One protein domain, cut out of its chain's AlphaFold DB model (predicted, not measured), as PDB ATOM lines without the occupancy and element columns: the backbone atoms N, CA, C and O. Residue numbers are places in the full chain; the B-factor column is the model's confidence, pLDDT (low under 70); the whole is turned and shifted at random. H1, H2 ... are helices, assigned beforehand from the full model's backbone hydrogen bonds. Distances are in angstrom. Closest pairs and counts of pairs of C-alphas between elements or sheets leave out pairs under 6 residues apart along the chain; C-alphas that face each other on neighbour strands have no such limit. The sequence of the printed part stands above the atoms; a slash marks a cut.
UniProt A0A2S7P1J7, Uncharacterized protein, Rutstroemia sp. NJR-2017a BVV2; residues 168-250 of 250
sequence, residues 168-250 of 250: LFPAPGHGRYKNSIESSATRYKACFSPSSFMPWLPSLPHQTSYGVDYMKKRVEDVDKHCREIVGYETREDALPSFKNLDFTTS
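What this domain is: This is residues 168 to 250 of the 250 residues of an uncharacterized protein of Rutstroemia sp. NJR-2017a BVV2 (UniProt A0A2S7P1J7). One long straight helix, H4, is the backbone of a loose, open frame: the stretch before it, with the short helices H1 and H2, arches along its length at a distance and turns back through H3 at its first end, while beyond its other end the tail with the short helix H5 folds back. H1, H2 and H5 touch no helix, and the space between H4 and the arch of H1 and H2 is open. The printed part has 83 residues with five named helices, H1 to H5 in order along the chain, and no named strand; the class is all helix, although named elements hold 40 of the 83 residues, under half. The whole is loose, with a radius of gyration of the C-alphas of 16.1 A, and elongated, spanning 48 by 31 by 18 A.

How they stand to each other: Start at Leu 168 and go through residues 168 to 179, which hold no named element, to H1, residues 180 to 184. Just after it comes H2, residues 187 to 190; the two are close but not clearly touching, their closest C-alphas being those of Ser 183 and Lys 189, 7.8 A apart. Look next at H3, residues 203 to 207, which is apart from H2. H3 and H4, residues 209 to 230, touch only at the corner by their link, with residues 211 to 215 alone of H4; the closest C-alphas, of Pro 205 and Gly 211, are 3.7 A apart. H1 and H2 are both apart from H4. At the end you reach H5, residues 242 to 245, which is apart from H4 too. In H1, H3 and H4 every pair of O i and N i+4 is within hydrogen-bond range, and H2 and H5 are too short for such a pair.

Where its parts are: Find C-alpha 180 at (134.512, 172.355, 212.493), where H1 begins; its five residues measure 6.1 A from first to last C-alpha. H2 has four residues and H3 five. Find C-alpha 209 at (129.332, 149.880, 196.114); from there H4 runs 31.5 A over 22 residues to C-alpha 230 at (131.608, 180.900, 200.953). H5, four residues, ends at C-alpha 245, at (137.442, 180.268, 192.802).

The domain as a whole: The two C-alphas farthest apart are those of Trp 200 and Pro 240, at 48.6 A. The printed part has no cut and ends at Ser 250, the chain's last residue. The links H2 to H3, 12 residues, and H4 to H5, 11 residues, are long; those from H1 to H2 and from H3 to H4 are tight. The mean pLDDT of the printed part is 79.7, and the model's confidence is under 70 at residues 196 to 204 and 247 to 250.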
ATOM      1  N   LEU A 168     137.852 173.952 201.922       77.62
ATOM      2  CA  LEU A 168     138.004 174.995 202.927       77.62
ATOM      3  C   LEU A 168     136.773 174.976 203.826       77.62
ATOM      4  O   LEU A 168     135.760 175.615 203.551       77.62
ATOM      5  N   PHE A 169     136.868 174.198 204.899       80.81
ATOM      6  CA  PHE A 169     135.804 174.134 205.886       80.81
ATOM      7  C   PHE A 169     135.659 175.473 206.618       80.81
ATOM      8  O   PHE A 169     136.667 176.071 207.009       80.81
ATOM      9  N   PRO A 170     134.421 175.925 206.864       82.44
ATOM     10  CA  PRO A 170     134.178 177.091 207.699       82.44
ATOM     11  C   PRO A 170     134.670 176.823 209.129       82.44
ATOM     12  O   PRO A 170     134.696 175.681 209.591       82.44
ATOM     13  N   ALA A 171     135.077 177.872 209.845       85.00
ATOM     14  CA  ALA A 171     135.522 177.738 211.234       85.00
ATOM     15  C   ALA A 171     134.402 177.353 212.228       85.00
ATOM     16  O   ALA A 171     134.662 176.493 213.077       85.00
ATOM     17  N   PRO A 172     133.176 177.919 212.139       86.25
ATOM     18  CA  PRO A 172     132.066 177.518 212.997       86.25
ATOM     19  C   PRO A 172     131.806 176.009 212.965       86.25
ATOM     20  O   PRO A 172     131.884 175.365 211.916       86.25
ATOM     21  N   GLY A 173     131.497 175.443 214.131       81.25
ATOM     22  CA  GLY A 173     131.051 174.059 214.247       81.25
ATOM     23  C   GLY A 173     129.570 173.902 213.914       81.25
ATOM     24  O   GLY A 173     128.837 174.875 213.751       81.25
ATOM     25  N   HIS A 174     129.121 172.648 213.844       77.19
ATOM     26  CA  HIS A 174     127.715 172.306 213.614       77.19
ATOM     27  C   HIS A 174     127.129 171.579 214.819       77.19
ATOM     28  O   HIS A 174     127.758 170.684 215.394       77.19
ATOM     29  N   GLY A 175     125.886 171.916 215.165       83.06
ATOM     30  CA  GLY A 175     125.171 171.299 216.279       83.06
ATOM     31  C   GLY A 175     125.860 171.574 217.615       83.06
ATOM     32  O   GLY A 175     125.942 172.716 218.047       83.06
ATOM     33  N   ARG A 176     126.340 170.517 218.277       85.06
ATOM     34  CA  ARG A 176     126.940 170.593 219.622       85.06
ATOM     35  C   ARG A 176     128.433 170.945 219.654       85.06
ATOM     36  O   ARG A 176     128.986 171.058 220.741       85.06
ATOM     37  N   TYR A 177     129.093 171.020 218.499       86.88
ATOM     38  CA  TYR A 177     130.537 171.255 218.412       86.88
ATOM     39  C   TYR A 177     130.828 172.747 218.263       86.88
ATOM     40  O   TYR A 177     130.144 173.436 217.507       86.88
ATOM     41  N   LYS A 178     131.864 173.240 218.945       84.62
ATOM     42  CA  LYS A 178     132.247 174.658 218.948       84.62
ATOM     43  C   LYS A 178     132.896 175.087 217.634       84.62
ATOM     44  O   LYS A 178     132.688 176.212 217.185       84.62
ATOM     45  N   ASN A 179     133.658 174.189 217.009       87.81
ATOM     46  CA  ASN A 179     134.283 174.410 215.704       87.81
ATOM     47  C   ASN A 179     134.236 173.176 214.800       87.81
ATOM     48  O   ASN A 179     133.972 172.048 215.231       87.81
ATOM     49  N   SER A 180     134.496 173.403 213.514       84.81
ATOM     50  CA  SER A 180     134.512 172.355 212.493       84.81
ATOM     51  C   SER A 180     135.587 171.293 212.743       84.81
ATOM     52  O   SER A 180     135.352 170.111 212.480       84.81
ATOM     53  N   ILE A 181     136.727 171.671 213.331       84.12
ATOM     54  CA  ILE A 181     137.802 170.734 213.682       84.12
ATOM     55  C   ILE A 181     137.337 169.768 214.776       84.12
ATOM     56  O   ILE A 181     137.515 168.560 214.635       84.12
ATOM     57  N   GLU A 182     136.676 170.266 215.820       85.00
ATOM     58  CA  GLU A 182     136.093 169.458 216.890       85.00
ATOM     59  C   GLU A 182     135.063 168.467 216.339       85.00
ATOM     60  O   GLU A 182     135.123 167.279 216.651       85.00
ATOM     61  N   SER A 183     134.176 168.925 215.451       83.69
ATOM     62  CA  SER A 183     133.221 168.060 214.748       83.69
ATOM     63  C   SER A 183     133.930 166.944 213.971       83.69
ATOM     64  O   SER A 183     133.522 165.780 214.043       83.69
ATOM     65  N   SER A 184     135.017 167.279 213.265       80.50
ATOM     66  CA  SER A 184     135.770 166.349 212.415       80.50
ATOM     67  C   SER A 184     136.619 165.332 213.186       80.50
ATOM     68  O   SER A 184     136.768 164.200 212.733       80.50
ATOM     69  N   ALA A 185     137.130 165.687 214.365       81.94
ATOM     70  CA  ALA A 185     138.081 164.871 215.123       81.94
ATOM     71  C   ALA A 185     137.410 163.913 216.132       81.94
ATOM     72  O   ALA A 185     138.021 163.478 217.107       81.94
ATOM     73  N   THR A 186     136.140 163.560 215.917       84.94
ATOM     74  CA  THR A 186     135.421 162.599 216.768       84.94
ATOM     75  C   THR A 186     135.671 161.152 216.341       84.94
ATOM     76  O   THR A 186     135.861 160.861 215.160       84.94
ATOM     77  N   ARG A 187     135.568 160.199 217.283       80.12
ATOM     78  CA  ARG A 187     135.644 158.755 216.965       80.12
ATOM     79  C   ARG A 187     134.596 158.329 215.933       80.12
ATOM     80  O   ARG A 187     134.886 157.502 215.082       80.12
ATOM     81  N   TYR A 188     133.405 158.928 215.983       81.69
ATOM     82  CA  TYR A 188     132.356 158.691 214.991       81.69
ATOM     83  C   TYR A 188     132.795 159.119 213.586       81.69
ATOM     84  O   TYR A 188     132.618 158.365 212.634       81.69
ATOM     85  N   LYS A 189     133.410 160.303 213.444       81.00
ATOM     86  CA  LYS A 189     133.938 160.751 212.150       81.00
ATOM     87  C   LYS A 189     135.111 159.898 211.667       81.00
ATOM     88  O   LYS A 189     135.203 159.643 210.470       81.00
ATOM     89  N   ALA A 190     135.935 159.385 212.582       79.62
ATOM     90  CA  ALA A 190     137.008 158.451 212.250       79.62
ATOM     91  C   ALA A 190     136.497 157.148 211.599       79.62
ATOM     92  O   ALA A 190     137.211 156.577 210.779       79.62
ATOM     93  N   CYS A 191     135.259 156.710 211.873       76.81
ATOM     94  CA  CYS A 191     134.655 155.542 211.213       76.81
ATOM     95  C   CYS A 191     134.431 155.724 209.701       76.81
ATOM     96  O   CYS A 191     134.252 154.735 208.998       76.81
ATOM     97  N   PHE A 192     134.440 156.960 209.197       79.19
ATOM     98  CA  PHE A 192     134.340 157.245 207.762       79.19
ATOM     99  C   PHE A 192     135.709 157.376 207.083       79.19
ATOM    100  O   PHE A 192     135.770 157.583 205.874       79.19
ATOM    101  N   SER A 193     136.807 157.260 207.832       77.88
ATOM    102  CA  SER A 193     138.157 157.260 207.272       77.88
ATOM    103  C   SER A 193     138.465 155.909 206.614       77.88
ATOM    104  O   SER A 193     138.174 154.879 207.223       77.88
ATOM    105  N   PRO A 194     139.117 155.871 205.436       74.56
ATOM    106  CA  PRO A 194     139.560 154.626 204.800       74.56
ATOM    107  C   PRO A 194     140.794 153.998 205.491       74.56
ATOM    108  O   PRO A 194     141.551 153.253 204.875       74.56
ATOM    109  N   SER A 195     141.046 154.322 206.765       72.94
ATOM    110  CA  SER A 195     142.236 153.884 207.499       72.94
ATOM    111  C   SER A 195     142.174 152.403 207.871       72.94
ATOM    112  O   SER A 195     141.251 151.959 208.554       72.94
ATOM    113  N   SER A 196     143.229 151.665 207.524       66.00
ATOM    114  CA  SER A 196     143.433 150.265 207.916       66.00
ATOM    115  C   SER A 196     143.666 150.065 209.419       66.00
ATOM    116  O   SER A 196     143.649 148.935 209.894       66.00
ATOM    117  N   PHE A 197     143.899 151.142 210.175       66.62
ATOM    118  CA  PHE A 197     144.169 151.096 211.616       66.62
ATOM    119  C   PHE A 197     142.907 151.197 212.487       66.62
ATOM    120  O   PHE A 197     143.006 151.183 213.713       66.62
ATOM    121  N   MET A 198     141.723 151.324 211.883       67.25
ATOM    122  CA  MET A 198     140.460 151.431 212.612       67.25
ATOM    123  C   MET A 198     139.771 150.056 212.756       67.25
ATOM    124  O   MET A 198     139.745 149.283 211.797       67.25
ATOM    125  N   PRO A 199     139.175 149.730 213.920       60.62
ATOM    126  CA  PRO A 199     138.522 148.437 214.132       60.62
ATOM    127  C   PRO A 199     137.289 148.252 213.227       60.62
ATOM    128  O   PRO A 199     136.413 149.105 213.263       60.62
ATOM    129  N   TRP A 200     137.221 147.123 212.501       56.50
ATOM    130  CA  TRP A 200     136.120 146.415 211.785       56.50
ATOM    131  C   TRP A 200     134.900 147.151 211.166       56.50
ATOM    132  O   TRP A 200     134.417 146.683 210.141       56.50
ATOM    133  N   LEU A 201     134.404 148.275 211.689       59.00
ATOM    134  CA  LEU A 201     133.318 149.078 211.092       59.00
ATOM    135  C   LEU A 201     133.670 149.875 209.803       59.00
ATOM    136  O   LEU A 201     132.779 150.025 208.967       59.00
ATOM    137  N   PRO A 202     134.897 150.403 209.592       61.38
ATOM    138  CA  PRO A 202     135.228 151.234 208.423       61.38
ATOM    139  C   PRO A 202     135.338 150.470 207.099       61.38
ATOM    140  O   PRO A 202     135.537 151.087 206.054       61.38
ATOM    141  N   SER A 203     135.220 149.141 207.108       60.34
ATOM    142  CA  SER A 203     135.243 148.330 205.888       60.34
ATOM    143  C   SER A 203     133.984 148.544 205.045       60.34
ATOM    144  O   SER A 203     134.078 148.707 203.834       60.34
ATOM    145  N   LEU A 204     132.801 148.635 205.659       67.00
ATOM    146  CA  LEU A 204     131.534 148.700 204.920       67.00
ATOM    147  C   LEU A 204     131.379 149.954 204.032       67.00
ATOM    148  O   LEU A 204     130.989 149.785 202.872       67.00
ATOM    149  N   PRO A 205     131.712 151.182 204.493       73.25
ATOM    150  CA  PRO A 205     131.594 152.389 203.672       73.25
ATOM    151  C   PRO A 205     132.566 152.439 202.490       73.25
ATOM    152  O   PRO A 205     132.333 153.192 201.557       73.25
ATOM    153  N   HIS A 206     133.655 151.667 202.518       79.38
ATOM    154  CA  HIS A 206     134.724 151.766 201.515       79.38
ATOM    155  C   HIS A 206     134.925 150.492 200.690       79.38
ATOM    156  O   HIS A 206     135.606 150.535 199.671       79.38
ATOM    157  N   GLN A 207     134.336 149.363 201.093       79.38
ATOM    158  CA  GLN A 207     134.472 148.070 200.403       79.38
ATOM    159  C   GLN A 207     133.209 147.633 199.653       79.38
ATOM    160  O   GLN A 207     133.257 146.665 198.897       79.38
ATOM    161  N   THR A 208     132.080 148.319 199.844       85.19
ATOM    162  CA  THR A 208     130.826 148.028 199.132       85.19
ATOM    163  C   THR A 208     130.473 149.164 198.179       85.19
ATOM    164  O   THR A 208     130.751 150.325 198.480       85.19
ATOM    165  N   SER A 209     129.824 148.859 197.053       86.44
ATOM    166  CA  SER A 209     129.332 149.880 196.114       86.44
ATOM    167  C   SER A 209     128.394 150.875 196.804       86.44
ATOM    168  O   SER A 209     128.605 152.079 196.709       86.44
ATOM    169  N   TYR A 210     127.440 150.379 197.599       86.44
ATOM    170  CA  TYR A 210     126.525 151.211 198.388       86.44
ATOM    171  C   TYR A 210     127.247 152.118 199.390       86.44
ATOM    172  O   TYR A 210     126.877 153.280 199.553       86.44
ATOM    173  N   GLY A 211     128.274 151.600 200.065       86.81
ATOM    174  CA  GLY A 211     129.103 152.378 200.977       86.81
ATOM    175  C   GLY A 211     129.851 153.492 200.251       86.81
ATOM    176  O   GLY A 211     129.814 154.642 200.686       86.81
ATOM    177  N   VAL A 212     130.480 153.162 199.120       86.81
ATOM    178  CA  VAL A 212     131.233 154.121 198.307       86.81
ATOM    179  C   VAL A 212     130.308 155.215 197.776       86.81
ATOM    180  O   VAL A 212     130.653 156.392 197.863       86.81
ATOM    181  N   ASP A 213     129.119 154.861 197.292       89.56
ATOM    182  CA  ASP A 213     128.130 155.832 196.811       89.56
ATOM    183  C   ASP A 213     127.603 156.717 197.946       89.56
ATOM    184  O   ASP A 213     127.479 157.933 197.785       89.56
ATOM    185  N   TYR A 214     127.381 156.145 199.134       89.25
ATOM    186  CA  TYR A 214     127.066 156.919 200.333       89.25
ATOM    187  C   TYR A 214     128.183 157.913 200.679       89.25
ATOM    188  O   TYR A 214     127.905 159.082 200.952       89.25
ATOM    189  N   MET A 215     129.445 157.477 200.645       88.12
ATOM    190  CA  MET A 215     130.600 158.329 200.931       88.12
ATOM    191  C   MET A 215     130.759 159.452 199.903       88.12
ATOM    192  O   MET A 215     130.987 160.592 200.308       88.12
ATOM    193  N   LYS A 216     130.574 159.170 198.609       87.12
ATOM    194  CA  LYS A 216     130.564 160.191 197.547       87.12
ATOM    195  C   LYS A 216     129.496 161.244 197.810       87.12
ATOM    196  O   LYS A 216     129.829 162.419 197.917       87.12
ATOM    197  N   LYS A 217     128.253 160.813 198.048       89.88
ATOM    198  CA  LYS A 217     127.145 161.720 198.360       89.88
ATOM    199  C   LYS A 217     127.437 162.583 199.588       89.88
ATOM    200  O   LYS A 217     127.176 163.777 199.583       89.88
ATOM    201  N   ARG A 218     128.039 162.010 200.639       86.38
ATOM    202  CA  ARG A 218     128.446 162.792 201.817       86.38
ATOM    203  C   ARG A 218     129.480 163.865 201.486       86.38
ATOM    204  O   ARG A 218     129.407 164.942 202.069       86.38
ATOM    205  N   VAL A 219     130.461 163.559 200.638       84.88
ATOM    206  CA  VAL A 219     131.482 164.526 200.210       84.88
ATOM    207  C   VAL A 219     130.846 165.627 199.361       84.88
ATOM    208  O   VAL A 219     131.120 166.793 199.618       84.88
ATOM    209  N   GLU A 220     129.951 165.277 198.436       87.12
ATOM    210  CA  GLU A 220     129.182 166.229 197.619       87.12
ATOM    211  C   GLU A 220     128.314 167.160 198.478       87.12
ATOM    212  O   GLU A 220     128.360 168.377 198.308       87.12
ATOM    213  N   ASP A 221     127.577 166.616 199.453       88.12
ATOM    214  CA  ASP A 221     126.746 167.399 200.376       88.12
ATOM    215  C   ASP A 221     127.596 168.385 201.198       88.12
ATOM    216  O   ASP A 221     127.207 169.533 201.426       88.12
ATOM    217  N   VAL A 222     128.774 167.942 201.651       84.50
ATOM    218  CA  VAL A 222     129.718 168.777 202.402       84.50
ATOM    219  C   VAL A 222     130.328 169.866 201.521       84.50
ATOM    220  O   VAL A 222     130.428 171.007 201.970       84.50
ATOM    221  N   ASP A 223     130.722 169.536 200.292       84.56
ATOM    222  CA  ASP A 223     131.255 170.499 199.328       84.56
ATOM    223  C   ASP A 223     130.209 171.573 199.004       84.56
ATOM    224  O   ASP A 223     130.483 172.766 199.147       84.56
ATOM    225  N   LYS A 224     128.971 171.161 198.704       86.75
ATOM    226  CA  LYS A 224     127.838 172.069 198.489       86.75
ATOM    227  C   LYS A 224     127.631 173.005 199.679       86.75
ATOM    228  O   LYS A 224     127.553 174.217 199.498       86.75
ATOM    229  N   HIS A 225     127.607 172.463 200.894       86.44
ATOM    230  CA  HIS A 225     127.446 173.265 202.101       86.44
ATOM    231  C   HIS A 225     128.581 174.286 202.296       86.44
ATOM    232  O   HIS A 225     128.333 175.438 202.655       86.44
ATOM    233  N   CYS A 226     129.834 173.891 202.044       85.25
ATOM    234  CA  CYS A 226     130.968 174.811 202.128       85.25
ATOM    235  C   CYS A 226     130.848 175.935 201.087       85.25
ATOM    236  O   CYS A 226     131.082 177.094 201.421       85.25
ATOM    237  N   ARG A 227     130.428 175.625 199.855       84.12
ATOM    238  CA  ARG A 227     130.213 176.615 198.784       84.12
ATOM    239  C   ARG A 227     129.124 177.621 199.123       84.12
ATOM    240  O   ARG A 227     129.333 178.816 198.933       84.12
ATOM    241  N   GLU A 228     127.998 177.152 199.657       87.50
ATOM    242  CA  GLU A 228     126.892 178.011 200.093       87.50
ATOM    243  C   GLU A 228     127.352 179.025 201.149       87.50
ATOM    244  O   GLU A 228     126.998 180.198 201.071       87.50
ATOM    245  N   ILE A 229     128.197 178.602 202.097       85.31
ATOM    246  CA  ILE A 229     128.767 179.497 203.116       85.31
ATOM    247  C   ILE A 229     129.773 180.482 202.519       85.31
ATOM    248  O   ILE A 229     129.834 181.640 202.940       85.31
ATOM    249  N   VAL A 230     130.611 180.029 201.585       85.06
ATOM    250  CA  VAL A 230     131.608 180.900 200.953       85.06
ATOM    251  C   VAL A 230     130.930 181.981 200.110       85.06
ATOM    252  O   VAL A 230     131.385 183.130 200.140       85.06
ATOM    253  N   GLY A 231     129.842 181.622 199.419       87.44
ATOM    254  CA  GLY A 231     129.030 182.533 198.619       87.44
ATOM    255  C   GLY A 231     129.812 183.124 197.451       87.44
ATOM    256  O   GLY A 231     129.903 184.343 197.336       87.44
ATOM    257  N   TYR A 232     130.412 182.278 196.602       85.69
ATOM    258  CA  TYR A 232     131.295 182.717 195.507       85.69
ATOM    259  C   TYR A 232     130.663 183.764 194.570       85.69
ATOM    260  O   TYR A 232     131.382 184.618 194.054       85.69
ATOM    261  N   GLU A 233     129.340 183.730 194.386       85.19
ATOM    262  CA  GLU A 233     128.597 184.680 193.543       85.19
ATOM    263  C   GLU A 233     127.805 185.735 194.330       85.19
ATOM    264  O   GLU A 233     127.441 186.767 193.777       85.19
ATOM    265  N   THR A 234     127.516 185.487 195.610       87.62
ATOM    266  CA  THR A 234     126.536 186.261 196.395       87.62
ATOM    267  C   THR A 234     127.165 187.215 197.406       87.62
ATOM    268  O   THR A 234     126.453 187.958 198.079       87.62
ATOM    269  N   ARG A 235     128.492 187.201 197.554       87.25
ATOM    270  CA  ARG A 235     129.198 187.996 198.561       87.25
ATOM    271  C   ARG A 235     129.408 189.437 198.091       87.25
ATOM    272  O   ARG A 235     130.216 189.679 197.202       87.25
ATOM    273  N   GLU A 236     128.715 190.380 198.731       81.81
ATOM    274  CA  GLU A 236     128.658 191.798 198.328       81.81
ATOM    275  C   GLU A 236     130.037 192.476 198.231       81.81
ATOM    276  O   GLU A 236     130.305 193.182 197.262       81.81
ATOM    277  N   ASP A 237     130.944 192.201 199.174       84.31
ATOM    278  CA  ASP A 237     132.288 192.808 199.211       84.31
ATOM    279  C   ASP A 237     133.338 192.064 198.361       84.31
ATOM    280  O   ASP A 237     134.534 192.371 198.415       84.31
ATOM    281  N   ALA A 238     132.945 191.022 197.625       82.62
ATOM    282  CA  ALA A 238     133.894 190.208 196.881       82.62
ATOM    283  C   ALA A 238     134.330 190.880 195.571       82.62
ATOM    284  O   ALA A 238     133.537 191.453 194.826       82.62
ATOM    285  N   LEU A 239     135.619 190.746 195.243       81.06
ATOM    286  CA  LEU A 239     136.124 191.152 193.932       81.06
ATOM    287  C   LEU A 239     135.453 190.322 192.821       81.06
ATOM    288  O   LEU A 239     135.222 189.129 193.024       81.06
ATOM    289  N   PRO A 240     135.248 190.871 191.606       82.81
ATOM    290  CA  PRO A 240     134.630 190.134 190.497       82.81
ATOM    291  C   PRO A 240     135.335 188.823 190.122       82.81
ATOM    292  O   PRO A 240     134.717 187.937 189.541       82.81
ATOM    293  N   SER A 241     136.628 188.696 190.437       78.44
ATOM    294  CA  SER A 241     137.425 187.486 190.223       78.44
ATOM    295  C   SER A 241     137.197 186.396 191.274       78.44
ATOM    296  O   SER A 241     137.623 185.266 191.056       78.44
ATOM    297  N   PHE A 242     136.548 186.698 192.403       81.50
ATOM    298  CA  PHE A 242     136.306 185.746 193.492       81.50
ATOM    299  C   PHE A 242     135.432 184.568 193.050       81.50
ATOM    300  O   PHE A 242     135.705 183.436 193.435       81.50
ATOM    301  N   LYS A 243     134.460 184.810 192.161       83.06
ATOM    302  CA  LYS A 243     133.621 183.758 191.567       83.06
ATOM    303  C   LYS A 243     134.420 182.691 190.811       83.06
ATOM    304  O   LYS A 243     134.006 181.543 190.754       83.06
ATOM    305  N   ASN A 244     135.597 183.045 190.287       78.12
ATOM    306  CA  ASN A 244     136.465 182.111 189.562       78.12
ATOM    307  C   ASN A 244     137.150 181.098 190.497       78.12
ATOM    308  O   ASN A 244     137.813 180.183 190.020       78.12
ATOM    309  N   LEU A 245     137.028 181.269 191.820       76.44
ATOM    310  CA  LEU A 245     137.442 180.268 192.802       76.44
ATOM    311  C   LEU A 245     136.409 179.139 192.950       76.44
ATOM    312  O   LEU A 245     136.660 178.186 193.681       76.44
ATOM    313  N   ASP A 246     135.266 179.207 192.260       78.81
ATOM    314  CA  ASP A 246     134.360 178.071 192.147       78.81
ATOM    315  C   ASP A 246     134.866 177.068 191.088       78.81
ATOM    316  O   ASP A 246     134.660 177.215 189.884       78.81
ATOM    317  N   PHE A 247     135.468 175.977 191.562       66.25
ATOM    318  CA  PHE A 247     136.056 174.915 190.734       66.25
ATOM    319  C   PHE A 247     135.057 174.030 189.965       66.25
ATOM    320  O   PHE A 247     135.485 173.129 189.252       66.25
ATOM    321  N   THR A 248     133.740 174.224 190.111       63.38
ATOM    322  CA  THR A 248     132.744 173.517 189.272       63.38
ATOM    323  C   THR A 248     132.544 174.186 187.921       63.38
ATOM    324  O   THR A 248     131.991 173.577 187.008       63.38
ATOM    325  N   THR A 249     133.015 175.426 187.785       47.31
ATOM    326  CA  THR A 249     132.868 176.235 186.571       47.31
ATOM    327  C   THR A 249     134.072 176.144 185.621       47.31
ATOM    328  O   THR A 249     134.071 176.800 184.579       47.31
ATOM    329  N   SER A 250     135.082 175.321 185.948       38.97
ATOM    330  CA  SER A 250     136.381 175.211 185.249       38.97
ATOM    331  C   SER A 250     136.687 173.834 184.663       38.97
ATOM    332  O   SER A 250     136.431 172.841 185.378       38.97
TER     333      SER A 250